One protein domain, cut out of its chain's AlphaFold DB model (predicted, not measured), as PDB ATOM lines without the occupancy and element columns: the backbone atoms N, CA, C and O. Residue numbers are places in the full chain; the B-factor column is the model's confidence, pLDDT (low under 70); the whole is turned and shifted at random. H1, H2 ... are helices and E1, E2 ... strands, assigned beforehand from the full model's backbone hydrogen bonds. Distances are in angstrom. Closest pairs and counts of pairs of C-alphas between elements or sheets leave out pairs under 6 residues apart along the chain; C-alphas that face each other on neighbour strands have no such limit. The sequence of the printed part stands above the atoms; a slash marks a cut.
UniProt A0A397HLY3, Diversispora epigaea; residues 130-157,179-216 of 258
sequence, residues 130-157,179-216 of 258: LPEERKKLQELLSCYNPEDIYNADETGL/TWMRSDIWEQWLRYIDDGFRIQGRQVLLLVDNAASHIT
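AT A GLANCE: This is residues 130 to 157 and 179 to 216 of the 258 residues of a protein of Diversispora epigaea (UniProt A0A397HLY3). Two short parallel strands, E1 and E2, lie side by side in the middle of a loose arrangement, with helix H1 off to one side and the longer helix H2 off to the other. Residues 130 to 139 of H1 stick out, and residues 209 to 216, after E2, fold back toward the first residues of H2. The printed part has 66 residues, with two named helices and two named strands in the order H1, E1, H2, E2; the class is mixed, helices and strands. The whole is loose, with a radius of gyration of the C-alphas of 13.7 A and spans of 33 by 32 by 22 A.

IN THESE COORDINATES: H1 is residues 130 to 142, 18.2 A long, and begins at C-alpha 130 (52.687, -108.797, -39.773). E1 is residues 149 to 152, 10.1 A long. H2, residues 183 to 199, is 24.3 A long. E2 is residues 205 to 208, 9.7 A long, and ends at C-alpha 208 (51.225, -109.908, -22.409).

HOW THE PARTS SIT: H1 and H2 are apart. The closest C-alphas of H1 and E1 are those of Leu 141 and Ile 149, 7.7 A apart. E1 and E2 are parallel neighbours, with 24 degrees between their directions. N 152 and O 207 are 2.8 A apart, and N 207 and O 150 2.8 A, both within hydrogen-bond range. In H1 and H2 every O i to N i+4 pair is within hydrogen-bond range.

THE WHOLE: The C-alphas farthest apart, of Pro 131 and Ile 199, are 36.6 A apart. Residues 158 to 178 are not printed, and C-alphas 157 and 179 are 12.0 A apart across this cut, in the link from E1 to H2. The link from H1 to E1 is short and that from H2 to E2 tight. The model's confidence is under 70 at residue 130 and residues 154 to 157, 179 to 183 and 210 to 216.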
ATOM      1  N   LEU A 130      52.201-109.861 -40.663       64.94
ATOM      2  CA  LEU A 130      52.687-108.797 -39.773       64.94
ATOM      3  C   LEU A 130      52.132-107.387 -40.060       64.94
ATOM      4  O   LEU A 130      51.906-106.649 -39.096       64.94
ATOM      5  N   PRO A 131      51.936-106.942 -41.320       73.25
ATOM      6  CA  PRO A 131      51.461-105.583 -41.586       73.25
ATOM      7  C   PRO A 131      50.020-105.352 -41.116       73.25
ATOM      8  O   PRO A 131      49.708-104.278 -40.596       73.25
ATOM      9  N   GLU A 132      49.154-106.353 -41.268       75.06
ATOM     10  CA  GLU A 132      47.741-106.268 -40.894       75.06
ATOM     11  C   GLU A 132      47.558-106.336 -39.379       75.06
ATOM     12  O   GLU A 132      46.852-105.508 -38.801       75.06
ATOM     13  N   GLU A 133      48.259-107.257 -38.716       71.19
ATOM     14  CA  GLU A 133      48.274-107.362 -37.254       71.19
ATOM     15  C   GLU A 133      48.819-106.085 -36.611       71.19
ATOM     16  O   GLU A 133      48.255-105.574 -35.642       71.19
ATOM     17  N   ARG A 134      49.869-105.496 -37.195       76.44
ATOM     18  CA  ARG A 134      50.415-104.219 -36.731       76.44
ATOM     19  C   ARG A 134      49.411-103.080 -36.865       76.44
ATOM     20  O   ARG A 134      49.359-102.236 -35.975       76.44
ATOM     21  N   LYS A 135      48.629-103.040 -37.947       81.00
ATOM     22  CA  LYS A 135      47.593-102.017 -38.135       81.00
ATOM     23  C   LYS A 135      46.483-102.160 -37.090       81.00
ATOM     24  O   LYS A 135      46.150-101.175 -36.441       81.00
ATOM     25  N   LYS A 136      46.001-103.384 -36.851       80.00
ATOM     26  CA  LYS A 136      45.016-103.685 -35.795       80.00
ATOM     27  C   LYS A 136      45.527-103.282 -34.407       80.00
ATOM     28  O   LYS A 136      44.813-102.635 -33.647       80.00
ATOM     29  N   LEU A 137      46.786-103.598 -34.090       79.75
ATOM     30  CA  LEU A 137      47.414-103.183 -32.833       79.75
ATOM     31  C   LEU A 137      47.519-101.659 -32.718       79.75
ATOM     32  O   LEU A 137      47.266-101.115 -31.651       79.75
ATOM     33  N   GLN A 138      47.868-100.953 -33.794       81.31
ATOM     34  CA  GLN A 138      47.934 -99.488 -33.792       81.31
ATOM     35  C   GLN A 138      46.566 -98.839 -33.562       81.31
ATOM     36  O   GLN A 138      46.479 -97.872 -32.807       81.31
ATOM     37  N   GLU A 139      45.511 -99.376 -34.174       83.31
ATOM     38  CA  GLU A 139      44.134 -98.931 -33.947       83.31
ATOM     39  C   GLU A 139      43.726 -99.154 -32.483       83.31
ATOM     40  O   GLU A 139      43.254 -98.217 -31.841       83.31
ATOM     41  N   LEU A 140      44.018-100.326 -31.908       80.06
ATOM     42  CA  LEU A 140      43.737-100.621 -30.500       80.06
ATOM     43  C   LEU A 140      44.504 -99.697 -29.541       80.06
ATOM     44  O   LEU A 140      43.920 -99.160 -28.605       80.06
ATOM     45  N   LEU A 141      45.797 -99.469 -29.791       80.88
ATOM     46  CA  LEU A 141      46.635 -98.586 -28.971       80.88
ATOM     47  C   LEU A 141      46.160 -97.125 -29.020       80.88
ATOM     48  O   LEU A 141      46.364 -96.398 -28.055       80.88
ATOM     49  N   SER A 142      45.511 -96.694 -30.108       80.81
ATOM     50  CA  SER A 142      45.012 -95.318 -30.257       80.81
ATOM     51  C   SER A 142      43.828 -94.982 -29.343       80.81
ATOM     52  O   SER A 142      43.580 -93.807 -29.076       80.81
ATOM     53  N   CYS A 143      43.121 -95.995 -28.834       80.69
ATOM     54  CA  CYS A 143      41.999 -95.825 -27.910       80.69
ATOM     55  C   CYS A 143      42.434 -95.609 -26.450       80.69
ATOM     56  O   CYS A 143      41.590 -95.284 -25.617       80.69
ATOM     57  N   TYR A 144      43.722 -95.785 -26.138       81.19
ATOM     58  CA  TYR A 144      44.273 -95.667 -24.788       81.19
ATOM     59  C   TYR A 144      45.304 -94.540 -24.719       81.19
ATOM     60  O   TYR A 144      46.014 -94.259 -25.686       81.19
ATOM     61  N   ASN A 145      45.425 -93.898 -23.555       81.25
ATOM     62  CA  ASN A 145      46.515 -92.947 -23.353       81.25
ATOM     63  C   ASN A 145      47.851 -93.703 -23.323       81.25
ATOM     64  O   ASN A 145      47.925 -94.765 -22.707       81.25
ATOM     65  N   PRO A 146      48.940 -93.144 -23.877       80.62
ATOM     66  CA  PRO A 146      50.263 -93.766 -23.805       80.62
ATOM     67  C   PRO A 146      50.743 -94.089 -22.381       80.62
ATOM     68  O   PRO A 146      51.524 -95.016 -22.194       80.62
ATOM     69  N   GLU A 147      50.268 -93.346 -21.377       80.56
ATOM     70  CA  GLU A 147      50.573 -93.565 -19.954       80.56
ATOM     71  C   GLU A 147      49.798 -94.741 -19.330       80.56
ATOM     72  O   GLU A 147      50.144 -95.207 -18.244       80.56
ATOM     73  N   ASP A 148      48.763 -95.221 -20.021       82.44
ATOM     74  CA  ASP A 148      47.894 -96.338 -19.648       82.44
ATOM     75  C   ASP A 148      48.216 -97.615 -20.452       82.44
ATOM     76  O   ASP A 148      47.452 -98.578 -20.423       82.44
ATOM     77  N   ILE A 149      49.338 -97.645 -21.181       83.19
ATOM     78  CA  ILE A 149      49.789 -98.810 -21.953       83.19
ATOM     79  C   ILE A 149      50.986 -99.431 -21.237       83.19
ATOM     80  O   ILE A 149      52.079 -98.863 -21.206       83.19
ATOM     81  N   TYR A 150      50.794-100.623 -20.679       79.62
ATOM     82  CA  TYR A 150      51.832-101.355 -19.960       79.62
ATOM     83  C   TYR A 150      52.185-102.649 -20.690       79.62
ATOM     84  O   TYR A 150      51.334-103.315 -21.271       79.62
ATOM     85  N   ASN A 151      53.461-103.023 -20.627       81.81
ATOM     86  CA  ASN A 151      53.948-104.320 -21.082       81.81
ATOM     87  C   ASN A 151      54.256-105.188 -19.857       81.81
ATOM     88  O   ASN A 151      55.046-104.775 -19.003       81.81
ATOM     89  N   ALA A 152      53.658-106.373 -19.774       77.44
ATOM     90  CA  ALA A 152      54.004-107.396 -18.799       77.44
ATOM     91  C   ALA A 152      54.857-108.471 -19.475       77.44
ATOM     92  O   ALA A 152      54.444-109.090 -20.450       77.44
ATOM     93  N   ASP A 153      56.049-108.690 -18.928       70.94
ATOM     94  CA  ASP A 153      56.967-109.738 -19.367       70.94
ATOM     95  C   ASP A 153      57.520-110.481 -18.140       70.94
ATOM     96  O   ASP A 153      57.708-109.899 -17.061       70.94
ATOM     97  N   GLU A 154      57.772-111.779 -18.294       66.75
ATOM     98  CA  GLU A 154      58.248-112.653 -17.227       66.75
ATOM     99  C   GLU A 154      59.697-112.307 -16.840       66.75
ATOM    100  O   GLU A 154      60.682-112.790 -17.410       66.75
ATOM    101  N   THR A 155      59.872-111.534 -15.769       51.53
ATOM    102  CA  THR A 155      61.185-111.366 -15.130       51.53
ATOM    103  C   THR A 155      61.461-112.530 -14.173       51.53
ATOM    104  O   THR A 155      61.218-112.476 -12.971       51.53
ATOM    105  N   GLY A 156      61.985-113.634 -14.709       54.00
ATOM    106  CA  GLY A 156      62.358-114.795 -13.897       54.00
ATOM    107  C   GLY A 156      63.421-114.457 -12.839       54.00
ATOM    108  O   GLY A 156      64.515-114.003 -13.165       54.00
ATOM    109  N   LEU A 157      63.152-114.733 -11.559       49.84
ATOM    110  CA  LEU A 157      64.161-114.669 -10.497       49.84
ATOM    111  C   LEU A 157      65.081-115.906 -10.609       49.84
ATOM    112  O   LEU A 157      64.734-117.012 -10.195       49.84
ATOM    113  N   THR A 179      57.125-122.414 -17.716       51.81
ATOM    114  CA  THR A 179      56.586-121.153 -17.215       51.81
ATOM    115  C   THR A 179      56.469-121.333 -15.706       51.81
ATOM    116  O   THR A 179      55.835-122.268 -15.216       51.81
ATOM    117  N   TRP A 180      57.225-120.544 -14.946       59.78
ATOM    118  CA  TRP A 180      57.283-120.705 -13.485       59.78
ATOM    119  C   TRP A 180      56.015-120.184 -12.815       59.78
ATOM    120  O   TRP A 180      55.775-120.464 -11.640       59.78
ATOM    121  N   MET A 181      55.220-119.421 -13.561       60.75
ATOM    122  CA  MET A 181      53.971-118.872 -13.094       60.75
ATOM    123  C   MET A 181      52.856-119.891 -13.289       60.75
ATOM    124  O   MET A 181      52.550-120.318 -14.400       60.75
ATOM    125  N   ARG A 182      52.259-120.304 -12.175       68.06
ATOM    126  CA  ARG A 182      50.995-121.030 -12.197       68.06
ATOM    127  C   ARG A 182      49.869-120.037 -12.516       68.06
ATOM    128  O   ARG A 182      49.943-118.886 -12.086       68.06
ATOM    129  N   SER A 183      48.842-120.482 -13.238       69.25
ATOM    130  CA  SER A 183      47.699-119.645 -13.643       69.25
ATOM    131  C   SER A 183      47.002-118.973 -12.454       69.25
ATOM    132  O   SER A 183      46.648-117.804 -12.529       69.25
ATOM    133  N   ASP A 184      46.909-119.654 -11.312       73.56
ATOM    134  CA  ASP A 184      46.303-119.122 -10.087       73.56
ATOM    135  C   ASP A 184      47.071-117.934  -9.482       73.56
ATOM    136  O   ASP A 184      46.464-117.024  -8.918       73.56
ATOM    137  N   ILE A 185      48.402-117.919  -9.604       76.38
ATOM    138  CA  ILE A 185      49.241-116.800  -9.145       76.38
ATOM    139  C   ILE A 185      49.106-115.613 -10.105       76.38
ATOM    140  O   ILE A 185      49.023-114.469  -9.656       76.38
ATOM    141  N   TRP A 186      49.054-115.885 -11.412       76.31
ATOM    142  CA  TRP A 186      48.843-114.862 -12.439       76.31
ATOM    143  C   TRP A 186      47.487-114.169 -12.280       76.31
ATOM    144  O   TRP A 186      47.423-112.944 -12.241       76.31
ATOM    145  N   GLU A 187      46.415-114.937 -12.087       78.06
ATOM    146  CA  GLU A 187      45.067-114.405 -11.869       78.06
ATOM    147  C   GLU A 187      44.978-113.519 -10.622       78.06
ATOM    148  O   GLU A 187      44.366-112.451 -10.660       78.06
ATOM    149  N   GLN A 188      45.598-113.932  -9.512       78.88
ATOM    150  CA  GLN A 188      45.624-113.126  -8.288       78.88
ATOM    151  C   GLN A 188      46.363-111.804  -8.493       78.88
ATOM    152  O   GLN A 188      45.902-110.759  -8.030       78.88
ATOM    153  N   TRP A 189      47.489-111.840  -9.202       83.69
ATOM    154  CA  TRP A 189      48.255-110.644  -9.529       83.69
ATOM    155  C   TRP A 189      47.486-109.703 -10.465       83.69
ATOM    156  O   TRP A 189      47.424-108.505 -10.195       83.69
ATOM    157  N   LEU A 190      46.837-110.238 -11.507       83.81
ATOM    158  CA  LEU A 190      46.000-109.456 -12.419       83.81
ATOM    159  C   LEU A 190      44.858-108.760 -11.680       83.81
ATOM    160  O   LEU A 190      44.655-107.568 -11.880       83.81
ATOM    161  N   ARG A 191      44.153-109.468 -10.790       83.00
ATOM    162  CA  ARG A 191      43.075-108.881  -9.977       83.00
ATOM    163  C   ARG A 191      43.579-107.754  -9.083       83.00
ATOM    164  O   ARG A 191      42.966-106.698  -9.034       83.00
ATOM    165  N   TYR A 192      44.718-107.955  -8.422       84.00
ATOM    166  CA  TYR A 192      45.324-106.930  -7.571       84.00
ATOM    167  C   TYR A 192      45.658-105.650  -8.351       84.00
ATOM    168  O   TYR A 192      45.442-104.539  -7.866       84.00
ATOM    169  N   ILE A 193      46.184-105.800  -9.566       84.06
ATOM    170  CA  ILE A 193      46.521-104.663 -10.421       84.06
ATOM    171  C   ILE A 193      45.268-104.003 -11.008       84.06
ATOM    172  O   ILE A 193      45.195-102.773 -11.008       84.06
ATOM    173  N   ASP A 194      44.281-104.786 -11.455       85.44
ATOM    174  CA  ASP A 194      42.993-104.278 -11.949       85.44
ATOM    175  C   ASP A 194      42.293-103.437 -10.875       85.44
ATOM    176  O   ASP A 194      41.925-102.291 -11.129       85.44
ATOM    177  N   ASP A 195      42.215-103.936  -9.639       83.62
ATOM    178  CA  ASP A 195      41.652-103.196  -8.506       83.62
ATOM    179  C   ASP A 195      42.391-101.869  -8.275       83.62
ATOM    180  O   ASP A 195      41.769-100.820  -8.080       83.62
ATOM    181  N   GLY A 196      43.725-101.883  -8.361       83.19
ATOM    182  CA  GLY A 196      44.554-100.685  -8.238       83.19
ATOM    183  C   GLY A 196      44.246 -99.622  -9.299       83.19
ATOM    184  O   GLY A 196      44.161 -98.436  -8.968       83.19
ATOM    185  N   PHE A 197      44.042-100.024 -10.554       84.94
ATOM    186  CA  PHE A 197      43.696 -99.104 -11.641       84.94
ATOM    187  C   PHE A 197      42.236 -98.646 -11.593       84.94
ATOM    188  O   PHE A 197      41.953 -97.475 -11.862       84.94
ATOM    189  N   ARG A 198      41.317 -99.510 -11.155       83.56
ATOM    190  CA  ARG A 198      39.896 -99.175 -10.977       83.56
ATOM    191  C   ARG A 198      39.679 -98.144  -9.884       83.56
ATOM    192  O   ARG A 198      38.890 -97.224 -10.083       83.56
ATOM    193  N   ILE A 199      40.417 -98.233  -8.777       84.25
ATOM    194  CA  ILE A 199      40.407 -97.206  -7.723       84.25
ATOM    195  C   ILE A 199      40.872 -95.848  -8.271       84.25
ATOM    196  O   ILE A 199      40.377 -94.807  -7.847       84.25
ATOM    197  N   GLN A 200      41.791 -95.846  -9.239       81.25
ATOM    198  CA  GLN A 200      42.284 -94.630  -9.895       81.25
ATOM    199  C   GLN A 200      41.373 -94.142 -11.035       81.25
ATOM    200  O   GLN A 200      41.654 -93.099 -11.621       81.25
ATOM    201  N   GLY A 201      40.302 -94.874 -11.369       83.88
ATOM    202  CA  GLY A 201      39.410 -94.556 -12.487       83.88
ATOM    203  C   GLY A 201      40.072 -94.673 -13.864       83.88
ATOM    204  O   GLY A 201      39.613 -94.039 -14.811       83.88
ATOM    205  N   ARG A 202      41.160 -95.444 -13.979       82.06
ATOM    206  CA  ARG A 202      41.952 -95.576 -15.208       82.06
ATOM    207  C   ARG A 202      41.565 -96.840 -15.967       82.06
ATOM    208  O   ARG A 202      41.404 -97.901 -15.368       82.06
ATOM    209  N   GLN A 203      41.448 -96.724 -17.287       82.69
ATOM    210  CA  GLN A 203      41.349 -97.872 -18.185       82.69
ATOM    211  C   GLN A 203      42.728 -98.144 -18.770       82.69
ATOM    212  O   GLN A 203      43.301 -97.279 -19.423       82.69
ATOM    213  N   VAL A 204      43.253 -99.337 -18.508       83.25
ATOM    214  CA  VAL A 204      44.640 -99.692 -18.801       83.25
ATOM    215  C   VAL A 204      44.691-100.837 -19.803       83.25
ATOM    216  O   VAL A 204      43.948-101.810 -19.677       83.25
ATOM    217  N   LEU A 205      45.585-100.728 -20.784       80.44
ATOM    218  CA  LEU A 205      45.897-101.789 -21.732       80.44
ATOM    219  C   LEU A 205      47.169-102.512 -21.278       80.44
ATOM    220  O   LEU A 205      48.233-101.901 -21.163       80.44
ATOM    221  N   LEU A 206      47.061-103.821 -21.048       82.56
ATOM    222  CA  LEU A 206      48.188-104.674 -20.685       82.56
ATOM    223  C   LEU A 206      48.559-105.582 -21.859       82.56
ATOM    224  O   LEU A 206      47.773-106.433 -22.269       82.56
ATOM    225  N   LEU A 207      49.768-105.410 -22.386       80.62
ATOM    226  CA  LEU A 207      50.349-106.295 -23.389       80.62
ATOM    227  C   LEU A 207      51.056-107.448 -22.677       80.62
ATOM    228  O   LEU A 207      51.895-107.208 -21.809       80.62
ATOM    229  N   VAL A 208      50.706-108.683 -23.031       77.69
ATOM    230  CA  VAL A 208      51.225-109.908 -22.409       77.69
ATOM    231  C   VAL A 208      51.638-110.888 -23.512       77.69
ATOM    232  O   VAL A 208      50.992-110.940 -24.561       77.69
ATOM    233  N   ASP A 209      52.710-111.655 -23.309       74.81
ATOM    234  CA  ASP A 209      53.121-112.702 -24.246       74.81
ATOM    235  C   ASP A 209      52.158-113.908 -24.243       74.81
ATOM    236  O   ASP A 209      51.413-114.161 -23.291       74.81
ATOM    237  N   ASN A 210      52.168-114.674 -25.338       67.19
ATOM    238  CA  ASN A 210      51.340-115.871 -25.492       67.19
ATOM    239  C   ASN A 210      51.938-117.061 -24.713       67.19
ATOM    240  O   ASN A 210      52.466-118.015 -25.294       67.19
ATOM    241  N   ALA A 211      51.907-116.979 -23.383       57.78
ATOM    242  CA  ALA A 211      52.317-118.050 -22.484       57.78
ATOM    243  C   ALA A 211      51.107-118.880 -22.031       57.78
ATOM    244  O   ALA A 211      50.015-118.365 -21.801       57.78
ATOM    245  N   ALA A 212      51.306-120.186 -21.831       58.19
ATOM    246  CA  ALA A 212      50.233-121.100 -21.422       58.19
ATOM    247  C   ALA A 212      49.589-120.737 -20.066       58.19
ATOM    248  O   ALA A 212      48.459-121.128 -19.801       58.19
ATOM    249  N   SER A 213      50.292-119.987 -19.212       57.88
ATOM    250  CA  SER A 213      49.793-119.446 -17.940       57.88
ATOM    251  C   SER A 213      48.860-118.242 -18.096       57.88
ATOM    252  O   SER A 213      48.166-117.901 -17.141       57.88
ATOM    253  N   HIS A 214      48.843-117.603 -19.268       55.09
ATOM    254  CA  HIS A 214      48.025-116.422 -19.566       55.09
ATOM    255  C   HIS A 214      46.682-116.783 -20.211       55.09
ATOM    256  O   HIS A 214      45.769-115.961 -20.237       55.09
ATOM    257  N   ILE A 215      46.534-118.027 -20.674       58.31
ATOM    258  CA  ILE A 215      45.280-118.564 -21.201       58.31
ATOM    259  C   ILE A 215      44.423-118.996 -20.008       58.31
ATOM    260  O   ILE A 215      44.601-120.082 -19.458       58.31
ATOM    261  N   THR A 216      43.510-118.127 -19.581       51.88
ATOM    262  CA  THR A 216      42.536-118.440 -18.527       51.88
ATOM    263  C   THR A 216      41.145-118.599 -19.145       51.88
ATOM    264  O   THR A 216      40.730-117.756 -19.943       51.88
TER     265      THR A 216